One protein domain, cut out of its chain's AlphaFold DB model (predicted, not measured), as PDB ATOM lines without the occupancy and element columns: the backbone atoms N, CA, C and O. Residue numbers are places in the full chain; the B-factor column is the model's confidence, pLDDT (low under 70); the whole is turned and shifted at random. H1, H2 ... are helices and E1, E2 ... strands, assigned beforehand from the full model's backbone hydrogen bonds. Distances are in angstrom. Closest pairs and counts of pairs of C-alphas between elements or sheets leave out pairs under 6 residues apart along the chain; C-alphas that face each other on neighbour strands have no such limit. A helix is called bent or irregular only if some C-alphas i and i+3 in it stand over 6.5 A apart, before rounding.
ATOM      1  N   ASN A   3      35.496  28.916  75.366       46.41
ATOM      2  CA  ASN A   3      35.598  30.311  75.773       46.41
ATOM      3  C   ASN A   3      34.573  31.108  74.961       46.41
ATOM      4  O   ASN A   3      34.515  30.960  73.737       46.41
ATOM      5  N   LEU A   4      33.800  31.964  75.624       56.56
ATOM      6  CA  LEU A   4      32.959  32.986  74.988       56.56
ATOM      7  C   LEU A   4      33.830  34.106  74.375       56.56
ATOM      8  O   LEU A   4      33.570  35.288  74.558       56.56
ATOM      9  N   ASN A   5      34.904  33.745  73.668       49.19
ATOM     10  CA  ASN A   5      35.809  34.695  73.037       49.19
ATOM     11  C   ASN A   5      35.504  34.823  71.535       49.19
ATOM     12  O   ASN A   5      35.379  33.833  70.818       49.19
ATOM     13  N   SER A   6      35.373  36.091  71.133       49.78
ATOM     14  CA  SER A   6      35.300  36.708  69.796       49.78
ATOM     15  C   SER A   6      34.169  36.364  68.821       49.78
ATOM     16  O   SER A   6      33.786  37.255  68.068       49.78
ATOM     17  N   ASP A   7      33.600  35.156  68.827       51.47
ATOM     18  CA  ASP A   7      32.725  34.728  67.711       51.47
ATOM     19  C   ASP A   7      31.217  34.806  68.006       51.47
ATOM     20  O   ASP A   7      30.389  34.624  67.108       51.47
ATOM     21  N   MET A   8      30.822  35.080  69.254       60.72
ATOM     22  CA  MET A   8      29.411  35.281  69.587       60.72
ATOM     23  C   MET A   8      28.998  36.729  69.336       60.72
ATOM     24  O   MET A   8      29.280  37.629  70.122       60.72
ATOM     25  N   VAL A   9      28.272  36.938  68.240       71.81
ATOM     26  CA  VAL A   9      27.577  38.199  67.960       71.81
ATOM     27  C   VAL A   9      26.461  38.379  68.991       71.81
ATOM     28  O   VAL A   9      25.700  37.441  69.247       71.81
ATOM     29  N   PHE A  10      26.362  39.571  69.584       79.81
ATOM     30  CA  PHE A  10      25.210  39.939  70.407       79.81
ATOM     31  C   PHE A  10      23.927  39.715  69.609       79.81
ATOM     32  O   PHE A  10      23.782  40.200  68.487       79.81
ATOM     33  N   ASN A  11      23.012  38.931  70.167       86.06
ATOM     34  CA  ASN A  11      21.781  38.520  69.492       86.06
ATOM     35  C   ASN A  11      20.531  39.050  70.205       86.06
ATOM     36  O   ASN A  11      19.414  38.736  69.790       86.06
ATOM     37  N   HIS A  12      20.711  39.844  71.263       89.88
ATOM     38  CA  HIS A  12      19.620  40.400  72.041       89.88
ATOM     39  C   HIS A  12      19.973  41.769  72.627       89.88
ATOM     40  O   HIS A  12      21.142  42.085  72.844       89.88
ATOM     41  N   LYS A  13      18.939  42.562  72.927       89.94
ATOM     42  CA  LYS A  13      19.063  43.839  73.635       89.94
ATOM     43  C   LYS A  13      18.197  43.830  74.878       89.94
ATOM     44  O   LYS A  13      17.020  43.491  74.806       89.94
ATOM     45  N   VAL A  14      18.775  44.240  75.997       88.31
ATOM     46  CA  VAL A  14      18.071  44.411  77.268       88.31
ATOM     47  C   VAL A  14      17.875  45.898  77.508       88.31
ATOM     48  O   VAL A  14      18.847  46.646  77.567       88.31
ATOM     49  N   ALA A  15      16.623  46.332  77.617       89.81
ATOM     50  CA  ALA A  15      16.307  47.714  77.945       89.81
ATOM     51  C   ALA A  15      16.466  47.950  79.453       89.81
ATOM     52  O   ALA A  15      15.908  47.207  80.261       89.81
ATOM     53  N   GLY A  16      17.225  48.980  79.810       88.75
ATOM     54  CA  GLY A  16      17.164  49.644  81.104       88.75
ATOM     55  C   GLY A  16      16.475  51.004  80.984       88.75
ATOM     56  O   GLY A  16      16.082  51.432  79.894       88.75
ATOM     57  N   ASN A  17      16.307  51.677  82.117       90.00
ATOM     58  CA  ASN A  17      15.642  52.974  82.196       90.00
ATOM     59  C   ASN A  17      16.489  54.110  81.585       90.00
ATOM     60  O   ASN A  17      15.945  55.070  81.041       90.00
ATOM     61  N   ILE A  18      17.819  54.005  81.654       91.00
ATOM     62  CA  ILE A  18      18.777  54.990  81.139       91.00
ATOM     63  C   ILE A  18      19.293  54.576  79.760       91.00
ATOM     64  O   ILE A  18      19.410  55.418  78.868       91.00
ATOM     65  N   THR A  19      19.639  53.298  79.573       92.19
ATOM     66  CA  THR A  19      20.250  52.812  78.326       92.19
ATOM     67  C   THR A  19      19.795  51.402  77.956       92.19
ATOM     68  O   THR A  19      19.177  50.689  78.735       92.19
ATOM     69  N   SER A  20      20.109  50.981  76.731       92.00
ATOM     70  CA  SER A  20      20.006  49.581  76.314       92.00
ATOM     71  C   SER A  20      21.364  48.890  76.387       92.00
ATOM     72  O   SER A  20      22.392  49.495  76.077       92.00
ATOM     73  N   TYR A  21      21.348  47.613  76.747       91.50
ATOM     74  CA  TYR A  21      22.524  46.767  76.898       91.50
ATOM     75  C   TYR A  21      22.511  45.657  75.852       91.50
ATOM     76  O   TYR A  21      21.502  44.974  75.671       91.50
ATOM     77  N   GLU A  22      23.636  45.471  75.168       91.94
ATOM     78  CA  GLU A  22      23.829  44.326  74.283       91.94
ATOM     79  C   GLU A  22      24.009  43.058  75.125       91.94
ATOM     80  O   GLU A  22      24.712  43.064  76.140       91.94
ATOM     81  N   ALA A  23      23.354  41.973  74.718       90.12
ATOM     82  CA  ALA A  23      23.358  40.723  75.459       90.12
ATOM     83  C   ALA A  23      23.446  39.504  74.538       90.12
ATOM     84  O   ALA A  23      23.039  39.532  73.371       90.12
ATOM     85  N   TRP A  24      23.942  38.405  75.100       88.88
ATOM     86  CA  TRP A  24      23.809  37.083  74.499       88.88
ATOM     87  C   TRP A  24      22.640  36.343  75.133       88.88
ATOM     88  O   TRP A  24      22.685  35.991  76.312       88.88
ATOM     89  N   GLU A  25      21.607  36.075  74.344       89.25
ATOM     90  CA  GLU A  25      20.574  35.109  74.675       89.25
ATOM     91  C   GLU A  25      21.053  33.697  74.348       89.25
ATOM     92  O   GLU A  25      21.411  33.379  73.208       89.25
ATOM     93  N   ILE A  26      21.014  32.838  75.359       85.50
ATOM     94  CA  ILE A  26      21.359  31.425  75.259       85.50
ATOM     95  C   ILE A  26      20.245  30.560  75.848       85.50
ATOM     96  O   ILE A  26      19.496  30.950  76.751       85.50
ATOM     97  N   ARG A  27      20.148  29.333  75.344       83.62
ATOM     98  CA  ARG A  27      19.230  28.318  75.857       83.62
ATOM     99  C   ARG A  27      19.805  27.632  77.093       83.62
ATOM    100  O   ARG A  27      21.025  27.544  77.228       83.62
ATOM    101  N   PRO A  28      18.950  27.062  77.962       79.12
ATOM    102  CA  PRO A  28      19.430  26.385  79.155       79.12
ATOM    103  C   PRO A  28      20.449  25.273  78.905       79.12
ATOM    104  O   PRO A  28      21.400  25.152  79.662       79.12
ATOM    105  N   SER A  29      20.323  24.533  77.802       78.69
ATOM    106  CA  SER A  29      21.285  23.494  77.405       78.69
ATOM    107  C   SER A  29      22.693  24.015  77.080       78.69
ATOM    108  O   SER A  29      23.620  23.225  76.927       78.69
ATOM    109  N   GLN A  30      22.870  25.331  76.943       76.38
ATOM    110  CA  GLN A  30      24.143  25.958  76.592       76.38
ATOM    111  C   GLN A  30      24.880  26.518  77.819       76.38
ATOM    112  O   GLN A  30      26.071  26.793  77.707       76.38
ATOM    113  N   ILE A  31      24.216  26.652  78.978       75.06
ATOM    114  CA  ILE A  31      24.778  27.324  80.165       75.06
ATOM    115  C   ILE A  31      25.969  26.573  80.770       75.06
ATOM    116  O   ILE A  31      26.936  27.193  81.192       75.06
ATOM    117  N   GLU A  32      25.931  25.238  80.764       68.31
ATOM    118  CA  GLU A  32      26.981  24.386  81.345       68.31
ATOM    119  C   GLU A  32      28.317  24.508  80.600       68.31
ATOM    120  O   GLU A  32      29.363  24.147  81.125       68.31
ATOM    121  N   ASN A  33      28.287  25.029  79.371       66.06
ATOM    122  CA  ASN A  33      29.456  25.155  78.509       66.06
ATOM    123  C   ASN A  33      30.063  26.563  78.518       66.06
ATOM    124  O   ASN A  33      30.929  26.843  77.686       66.06
ATOM    125  N   ILE A  34      29.589  27.442  79.403       69.19
ATOM    126  CA  ILE A  34      29.983  28.846  79.449       69.19
ATOM    127  C   ILE A  34      30.959  29.078  80.590       69.19
ATOM    128  O   ILE A  34      30.592  29.162  81.759       69.19
ATOM    129  N   GLU A  35      32.218  29.232  80.201       65.44
ATOM    130  CA  GLU A  35      33.266  29.796  81.037       65.44
ATOM    131  C   GLU A  35      33.417  31.255  80.625       65.44
ATOM    132  O   GLU A  35      34.023  31.575  79.603       65.44
ATOM    133  N   CYS A  36      32.787  32.142  81.384       62.81
ATOM    134  CA  CYS A  36      33.045  33.563  81.267       62.81
ATOM    135  C   CYS A  36      33.235  34.135  82.664       62.81
ATOM    136  O   CYS A  36      32.583  33.745  83.631       62.81
ATOM    137  N   GLU A  37      34.128  35.099  82.741       64.50
ATOM    138  CA  GLU A  37      34.278  35.964  83.893       64.50
ATOM    139  C   GLU A  37      33.740  37.325  83.444       64.50
ATOM    140  O   GLU A  37      33.949  37.714  82.294       64.50
ATOM    141  N   ASN A  38      33.027  38.044  84.320       77.88
ATOM    142  CA  ASN A  38      32.540  39.415  84.079       77.88
ATOM    143  C   ASN A  38      31.257  39.544  83.224       77.88
ATOM    144  O   ASN A  38      31.228  40.201  82.181       77.88
ATOM    145  N   PHE A  39      30.150  38.963  83.699       83.38
ATOM    146  CA  PHE A  39      28.822  39.211  83.130       83.38
ATOM    147  C   PHE A  39      27.716  39.287  84.186       83.38
ATOM    148  O   PHE A  39      27.812  38.757  85.296       83.38
ATOM    149  N   ILE A  40      26.616  39.933  83.814       86.00
ATOM    150  CA  ILE A  40      25.335  39.815  84.509       86.00
ATOM    151  C   ILE A  40      24.539  38.722  83.814       86.00
ATOM    152  O   ILE A  40      24.417  38.712  82.590       86.00
ATOM    153  N   LEU A  41      23.984  37.817  84.612       84.38
ATOM    154  CA  LEU A  41      23.053  36.803  84.158       84.38
ATOM    155  C   LEU A  41      21.631  37.260  84.466       84.38
ATOM    156  O   LEU A  41      21.272  37.462  85.630       84.38
ATOM    157  N   LEU A  42      20.803  37.356  83.435       86.19
ATOM    158  CA  LEU A  42      19.367  37.501  83.585       86.19
ATOM    159  C   LEU A  42      18.721  36.169  83.238       86.19
ATOM    160  O   LEU A  42      18.994  35.575  82.198       86.19
ATOM    161  N   ILE A  43      17.861  35.698  84.127       85.19
ATOM    162  CA  ILE A  43      17.146  34.438  83.982       85.19
ATOM    163  C   ILE A  43      15.701  34.766  83.637       85.19
ATOM    164  O   ILE A  43      14.982  35.326  84.467       85.19
ATOM    165  N   CYS A  44      15.268  34.383  82.439       83.69
ATOM    166  CA  CYS A  44      13.859  34.391  82.074       83.69
ATOM    167  C   CYS A  44      13.256  33.027  82.415       83.69
ATOM    168  O   CYS A  44      13.684  31.993  81.891       83.69
ATOM    169  N   TYR A  45      12.267  33.003  83.306       84.06
ATOM    170  CA  TYR A  45      11.594  31.774  83.710       84.06
ATOM    171  C   TYR A  45      10.079  31.921  83.746       84.06
ATOM    172  O   TYR A  45       9.525  33.013  83.856       84.06
ATOM    173  N   VAL A  46       9.402  30.779  83.681       80.50
ATOM    174  CA  VAL A  46       7.948  30.679  83.697       80.50
ATOM    175  C   VAL A  46       7.491  29.949  84.955       80.50
ATOM    176  O   VAL A  46       8.013  28.881  85.292       80.50
ATOM    177  N   THR A  47       6.491  30.514  85.632       80.88
ATOM    178  CA  THR A  47       5.695  29.839  86.667       80.88
ATOM    179  C   THR A  47       4.300  29.525  86.131       80.88
ATOM    180  O   THR A  47       3.821  30.159  85.189       80.88
ATOM    181  N   LEU A  48       3.632  28.514  86.686       75.38
ATOM    182  CA  LEU A  48       2.275  28.160  86.271       75.38
ATOM    183  C   LEU A  48       1.217  28.937  87.076       75.38
ATOM    184  O   LEU A  48       1.392  29.101  88.284       75.38
ATOM    185  N   PRO A  49       0.104  29.374  86.447       78.06
ATOM    186  CA  PRO A  49      -0.202  29.288  85.013       78.06
ATOM    187  C   PRO A  49       0.539  30.367  84.197       78.06
ATOM    188  O   PRO A  49       0.314  31.550  84.413       78.06
ATOM    189  N   LYS A  50       1.409  29.940  83.265       77.19
ATOM    190  CA  LYS A  50       2.233  30.732  82.317       77.19
ATOM    191  C   LYS A  50       2.464  32.220  82.664       77.19
ATOM    192  O   LYS A  50       2.166  33.098  81.857       77.19
ATOM    193  N   LYS A  51       3.042  32.506  83.830       76.50
ATOM    194  CA  LYS A  51       3.551  33.838  84.182       76.50
ATOM    195  C   LYS A  51       5.053  33.880  83.941       76.50
ATOM    196  O   LYS A  51       5.785  33.068  84.502       76.50
ATOM    197  N   TYR A  52       5.486  34.806  83.091       76.50
ATOM    198  CA  TYR A  52       6.898  35.058  82.823       76.50
ATOM    199  C   TYR A  52       7.470  35.973  83.901       76.50
ATOM    200  O   TYR A  52       6.824  36.930  84.326       76.50
ATOM    201  N   HIS A  53       8.679  35.661  84.336       78.06
ATOM    202  CA  HIS A  53       9.404  36.405  85.347       78.06
ATOM    203  C   HIS A  53      10.862  36.535  84.930       78.06
ATOM    204  O   HIS A  53      11.431  35.627  84.319       78.06
ATOM    205  N   HIS A  54      11.462  37.650  85.330       76.69
ATOM    206  CA  HIS A  54      12.883  37.901  85.173       76.69
ATOM    207  C   HIS A  54      13.533  37.909  86.549       76.69
ATOM    208  O   HIS A  54      12.988  38.456  87.509       76.69
ATOM    209  N   PHE A  55      14.687  37.268  86.650       74.88
ATOM    210  CA  PHE A  55      15.522  37.311  87.838       74.88
ATOM    211  C   PHE A  55      16.942  37.697  87.448       74.88
ATOM    212  O   PHE A  55      17.445  37.273  86.408       74.88
ATOM    213  N   TYR A  56      17.574  38.499  88.295       72.00
ATOM    214  CA  TYR A  56      18.856  39.131  88.022       72.00
ATOM    215  C   TYR A  56      19.904  38.543  88.954       72.00
ATOM    216  O   TYR A  56      19.697  38.455  90.166       72.00
ATOM    217  N   CYS A  57      21.039  38.141  88.398       69.75
ATOM    218  CA  CYS A  57      22.168  37.679  89.180       69.75
ATOM    219  C   CYS A  57      23.471  38.241  88.643       69.75
ATOM    220  O   CYS A  57      23.786  38.128  87.460       69.75
ATOM    221  N   LYS A  58      24.276  38.788  89.555       65.69
ATOM    222  CA  LYS A  58      25.676  39.083  89.280       65.69
ATOM    223  C   LYS A  58      26.421  37.756  89.191       65.69
ATOM    224  O   LYS A  58      26.581  37.065  90.198       65.69
ATOM    225  N   PHE A  59      26.849  37.386  87.993       66.38
ATOM    226  CA  PHE A  59      27.549  36.132  87.794       66.38
ATOM    227  C   PHE A  59      29.038  36.380  87.953       66.38
ATOM    228  O   PHE A  59      29.673  36.958  87.077       66.38
ATOM    229  N   HIS A  60      29.585  35.991  89.107       54.88
ATOM    230  CA  HIS A  60      31.035  36.012  89.265       54.88
ATOM    231  C   HIS A  60      31.677  34.633  89.244       54.88
ATOM    232  O   HIS A  60      32.703  34.539  88.606       54.88
ATOM    233  N   HIS A  61      31.102  33.577  89.837       55.34
ATOM    234  CA  HIS A  61      31.674  32.213  89.799       55.34
ATOM    235  C   HIS A  61      30.679  31.145  90.314       55.34
ATOM    236  O   HIS A  61      31.024  30.348  91.181       55.34
ATOM    237  N   TYR A  62      29.414  31.132  89.871       56.16
ATOM    238  CA  TYR A  62      28.410  30.254  90.504       56.16
ATOM    239  C   TYR A  62      27.451  29.556  89.535       56.16
ATOM    240  O   TYR A  62      26.243  29.789  89.564       56.16
ATOM    241  N   SER A  63      27.972  28.613  88.745       55.81
ATOM    242  CA  SER A  63      27.149  27.620  88.028       55.81
ATOM    243  C   SER A  63      26.209  26.860  88.981       55.81
ATOM    244  O   SER A  63      25.022  26.706  88.702       55.81
ATOM    245  N   ASP A  64      26.706  26.482  90.163       56.53
ATOM    246  CA  ASP A  64      25.988  25.633  91.127       56.53
ATOM    247  C   ASP A  64      24.825  26.324  91.853       56.53
ATOM    248  O   ASP A  64      24.004  25.663  92.494       56.53
ATOM    249  N   GLN A  65      24.740  27.656  91.795       57.78
ATOM    250  CA  GLN A  65      23.657  28.393  92.454       57.78
ATOM    251  C   GLN A  65      22.430  28.562  91.552       57.78
ATOM    252  O   GLN A  65      21.317  28.654  92.075       57.78
ATOM    253  N   ILE A  66      22.589  28.532  90.220       60.50
ATOM    254  CA  ILE A  66      21.457  28.683  89.289       60.50
ATOM    255  C   ILE A  66      20.432  27.562  89.493       60.50
ATOM    256  O   ILE A  66      19.229  27.820  89.572       60.50
ATOM    257  N   SER A  67      20.909  26.320  89.618       60.69
ATOM    258  CA  SER A  67      20.058  25.139  89.792       60.69
ATOM    259  C   SER A  67      19.228  25.210  91.079       60.69
ATOM    260  O   SER A  67      18.057  24.826  91.086       60.69
ATOM    261  N   LYS A  68      19.786  25.784  92.153       62.78
ATOM    262  CA  LYS A  68      19.091  25.977  93.437       62.78
ATOM    263  C   LYS A  68      18.018  27.064  93.367       62.78
ATOM    264  O   LYS A  68      16.950  26.894  93.949       62.78
ATOM    265  N   LEU A  69      18.269  28.144  92.626       62.09
ATOM    266  CA  LEU A  69      17.355  29.286  92.482       62.09
ATOM    267  C   LEU A  69      16.087  28.970  91.665       62.09
ATOM    268  O   LEU A  69      15.133  29.751  91.679       62.09
ATOM    269  N   CYS A  70      16.064  27.835  90.959       62.78
ATOM    270  CA  CYS A  70      15.028  27.503  89.981       62.78
ATOM    271  C   CYS A  70      14.142  26.305  90.355       62.78
ATOM    272  O   CYS A  70      13.433  25.770  89.501       62.78
ATOM    273  N   THR A  71      14.121  25.897  91.625       61.22
ATOM    274  CA  THR A  71      13.193  24.858  92.097       61.22
ATOM    275  C   THR A  71      11.744  25.309  91.841       61.22
ATOM    276  O   THR A  71      11.311  26.353  92.325       61.22
ATOM    277  N   ASN A  72      11.000  24.544  91.032       67.06
ATOM    278  CA  ASN A  72       9.640  24.836  90.528       67.06
ATOM    279  C   ASN A  72       9.510  25.924  89.440       67.06
ATOM    280  O   ASN A  72       8.434  26.505  89.275       67.06
ATOM    281  N   ARG A  73      10.569  26.208  88.675       75.81
ATOM    282  CA  ARG A  73      10.548  27.189  87.576       75.81
ATOM    283  C   ARG A  73      10.989  26.538  86.267       75.81
ATOM    284  O   ARG A  73      11.948  25.773  86.258       75.81
ATOM    285  N   ILE A  74      10.318  26.857  85.158       81.06
ATOM    286  CA  ILE A  74      10.770  26.448  83.817       81.06
ATOM    287  C   ILE A  74      11.596  27.591  83.241       81.06
ATOM    288  O   ILE A  74      11.045  28.636  82.900       81.06
ATOM    289  N   ILE A  75      12.909  27.409  83.147       82.31
ATOM    290  CA  ILE A  75      13.803  28.412  82.562       82.31
ATOM    291  C   ILE A  75      13.630  28.398  81.042       82.31
ATOM    292  O   ILE A  75      13.734  27.347  80.410       82.31
ATOM    293  N   TYR A  76      13.355  29.561  80.458       81.75
ATOM    294  CA  TYR A  76      13.138  29.723  79.021       81.75
ATOM    295  C   TYR A  76      14.427  30.109  78.287       81.75
ATOM    296  O   TYR A  76      14.778  29.519  77.258       81.75
ATOM    297  N   SER A  77      15.142  31.090  78.833       85.25
ATOM    298  CA  SER A  77      16.427  31.553  78.321       85.25
ATOM    299  C   SER A  77      17.229  32.268  79.402       85.25
ATOM    300  O   SER A  77      16.705  32.670  80.447       85.25
ATOM    301  N   TYR A  78      18.520  32.395  79.130       85.94
ATOM    302  CA  TYR A  78      19.437  33.222  79.888       85.94
ATOM    303  C   TYR A  78      19.930  34.357  79.001       85.94
ATOM    304  O   TYR A  78      20.243  34.120  77.836       85.94
ATOM    305  N   LEU A  79      20.035  35.559  79.557       88.50
ATOM    306  CA  LEU A  79      20.680  36.696  78.911       88.50
ATOM    307  C   LEU A  79      21.972  37.004  79.655       88.50
ATOM    308  O   LEU A  79      21.977  37.131  80.879       88.50
ATOM    309  N   LEU A  80      23.057  37.115  78.906       88.06
ATOM    310  CA  LEU A  80      24.378  37.440  79.417       88.06
ATOM    311  C   LEU A  80      24.739  38.849  78.960       88.06
ATOM    312  O   LEU A  80      24.940  39.065  77.766       88.06
ATOM    313  N   ILE A  81      24.815  39.791  79.897       89.06
ATOM    314  CA  ILE A  81      25.287  41.154  79.625       89.06
ATOM    315  C   ILE A  81      26.753  41.235  80.058       89.06
ATOM    316  O   ILE A  81      27.021  41.079  81.254       89.06
ATOM    317  N   PRO A  82      27.709  41.469  79.144       87.25
ATOM    318  CA  PRO A  82      29.102  41.664  79.526       87.25
ATOM    319  C   PRO A  82      29.242  42.955  80.332       87.25
ATOM    320  O   PRO A  82      28.687  43.992  79.973       87.25
ATOM    321  N   THR A  83      29.985  42.905  81.432       86.44
ATOM    322  CA  THR A  83      30.216  44.089  82.264       86.44
ATOM    323  C   THR A  83      31.452  43.925  83.115       86.44
ATOM    324  O   THR A  83      31.720  42.845  83.627       86.44
ATOM    325  N   GLU A  84      32.135  45.025  83.399       84.44
ATOM    326  CA  GLU A  84      33.097  45.060  84.494       84.44
ATOM    327  C   GLU A  84      32.389  44.877  85.848       84.44
ATOM    328  O   GLU A  84      31.261  45.343  86.055       84.44
ATOM    329  N   GLN A  85      33.062  44.226  86.802       78.38
ATOM    330  CA  GLN A  85      32.506  43.906  88.123       78.38
ATOM    331  C   GLN A  85      31.983  45.141  88.875       78.38
ATOM    332  O   GLN A  85      31.016  45.025  89.641       78.38
ATOM    333  N   VAL A  86      32.621  46.298  88.673       83.88
ATOM    334  CA  VAL A  86      32.293  47.571  89.334       83.88
ATOM    335  C   VAL A  86      31.001  48.202  88.810       83.88
ATOM    336  O   VAL A  86      30.313  48.877  89.567       83.88
ATOM    337  N   LEU A  87      30.627  47.933  87.555       86.06
ATOM    338  CA  LEU A  87      29.417  48.479  86.926       86.06
ATOM    339  C   LEU A  87      28.195  47.571  87.094       86.06
ATOM    340  O   LEU A  87      27.066  48.013  86.898       86.06
ATOM    341  N   ALA A  88      28.402  46.316  87.500       84.88
ATOM    342  CA  ALA A  88      27.355  45.304  87.481       84.88
ATOM    343  C   ALA A  88      26.092  45.690  88.274       84.88
ATOM    344  O   ALA A  88      24.983  45.436  87.814       84.88
ATOM    345  N   GLN A  89      26.249  46.310  89.451       85.25
ATOM    346  CA  GLN A  89      25.098  46.715  90.265       85.25
ATOM    347  C   GLN A  89      24.312  47.855  89.607       85.25
ATOM    348  O   GLN A  89      23.094  47.781  89.547       85.25
ATOM    349  N   ALA A  90      25.002  48.851  89.048       89.31
ATOM    350  CA  ALA A  90      24.353  49.978  88.382       89.31
ATOM    351  C   ALA A  90      23.520  49.529  87.170       89.31
ATOM    352  O   ALA A  90      22.424  50.035  86.959       89.31
ATOM    353  N   ILE A  91      24.010  48.546  86.406       89.31
ATOM    354  CA  ILE A  91      23.262  47.954  85.287       89.31
ATOM    355  C   ILE A  91      22.033  47.188  85.794       89.31
ATOM    356  O   ILE A  91      20.951  47.319  85.228       89.31
ATOM    357  N   ILE A  92      22.178  46.391  86.861       86.38
ATOM    358  CA  ILE A  92      21.046  45.671  87.465       86.38
ATOM    359  C   ILE A  92      19.973  46.662  87.928       86.38
ATOM    360  O   ILE A  92      18.798  46.459  87.628       86.38
ATOM    361  N   ASP A  93      20.372  47.734  88.611       87.50
ATOM    362  CA  ASP A  93      19.452  48.761  89.094       87.50
ATOM    363  C   ASP A  93      18.737  49.461  87.923       87.50
ATOM    364  O   ASP A  93      17.521  49.642  87.978       87.50
ATOM    365  N   ASP A  94      19.446  49.774  86.832       89.19
ATOM    366  CA  ASP A  94      18.855  50.382  85.631       89.19
ATOM    367  C   ASP A  94      17.794  49.487  84.969       89.19
ATOM    368  O   ASP A  94      16.742  49.961  84.532       89.19
ATOM    369  N   ILE A  95      18.043  48.176  84.919       86.44
ATOM    370  CA  ILE A  95      17.129  47.200  84.309       86.44
ATOM    371  C   ILE A  95      15.929  46.911  85.221       86.44
ATOM    372  O   ILE A  95      14.804  46.780  84.732       86.44
ATOM    373  N   ILE A  96      16.143  46.815  86.538       81.69
ATOM    374  CA  ILE A  96      15.063  46.593  87.510       81.69
ATOM    375  C   ILE A  96      14.122  47.792  87.544       81.69
ATOM    376  O   ILE A  96      12.918  47.601  87.508       81.69
ATOM    377  N   LEU A  97      14.639  49.023  87.581       72.38
ATOM    378  CA  LEU A  97      13.796  50.224  87.629       72.38
ATOM    379  C   LEU A  97      12.967  50.434  86.351       72.38
ATOM    380  O   LEU A  97      12.000  51.193  86.371       72.38
ATOM    381  N   CYS A  98      13.332  49.768  85.256       66.44
ATOM    382  CA  CYS A  98      12.585  49.782  84.004       66.44
ATOM    383  C   CYS A  98      11.358  48.840  83.997       66.44
ATOM    384  O   CYS A  98      10.481  49.027  83.152       66.44
ATOM    385  N   ASN A  99      11.295  47.823  84.872       58.66
ATOM    386  CA  ASN A  99      10.313  46.721  84.820       58.66
ATOM    387  C   ASN A  99       9.488  46.580  86.104       58.66
ATOM    388  O   ASN A  99       8.275  46.293  85.981       58.66
TER     389      ASN A  99
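AT A GLANCE: This is residues 3 to 99 of the 99 residues of an uncharacterized protein of Flavobacterium noncentrifugens (UniProt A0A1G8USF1). A five-stranded sheet, strongly twisted and curled like part of a barrel, has the helix H3 over one face and the short helix H1 over the opposite face, while H2 only grazes it. The sheet's order is E1, E2, E5, E3, E4, all antiparallel. The printed part has 97 residues, with the named elements E1, E2, H1, E3, E4, H2, E5, H3 along the chain, and its class is mixed, helices and strands. It is compact, with a radius of gyration of the C-alphas of 13.1 A, and spans 35 by 31 by 22 A.

IN THESE COORDINATES: The strands are E1, residues 12 to 15, from C-alpha 12 at (19.620, 40.400, 72.041); E2, 20 to 26, 18.2 A long; E3, 39 to 47, 25.2 A; E4, 51 to 59, 24.4 A; and E5, 74 to 82, 24.2 A. The helices are H1, 28 to 33; H2, 63 to 69; and H3, 88 to 97, 14.4 A, ending at C-alpha 97 (13.796, 50.224, 87.629). H1 is irregular, but only just: C-alphas 29 and 32 are 7.0 A apart.

HOW THE PARTS SIT: E5 and E3 pair through N 42 and O 79, 2.8 A. Hairpin E3 and E4 has N 43 and O 55 at 2.8 A. E2 pairs with E5, N 24 and O 80, 2.9 A, and in a hairpin with E1, N 14 and O 21, 2.8 A. E2, H1, E3 and E4, H2, E5 are split strand-helix-strand units, each with another strand between its two strands, and right-handed crossovers. H3 has a height over the sheet of 8.0 A; its closest C-alphas to E3 are Ala 88 and Ile 40, 6.6 A. H1's closest to E5 are Pro 28 and Ser 77, 6.0 A. In H3 every O i to N i+4 pair is within hydrogen-bond range; H1 has 0 of 2 and H2 1 of 3, against 2 of 3 and 3 of 4 for i+3.

THE WHOLE: The C-alphas of Ser 6 and Pro 49, the two farthest apart, are 39.3 A apart. The printed part has no cut, and its links between named elements are tight. Mean pLDDT of the printed part is 76.5; residues 3 to 8, 32 to 37, 57 to 72 and 98 to 99 are under 70.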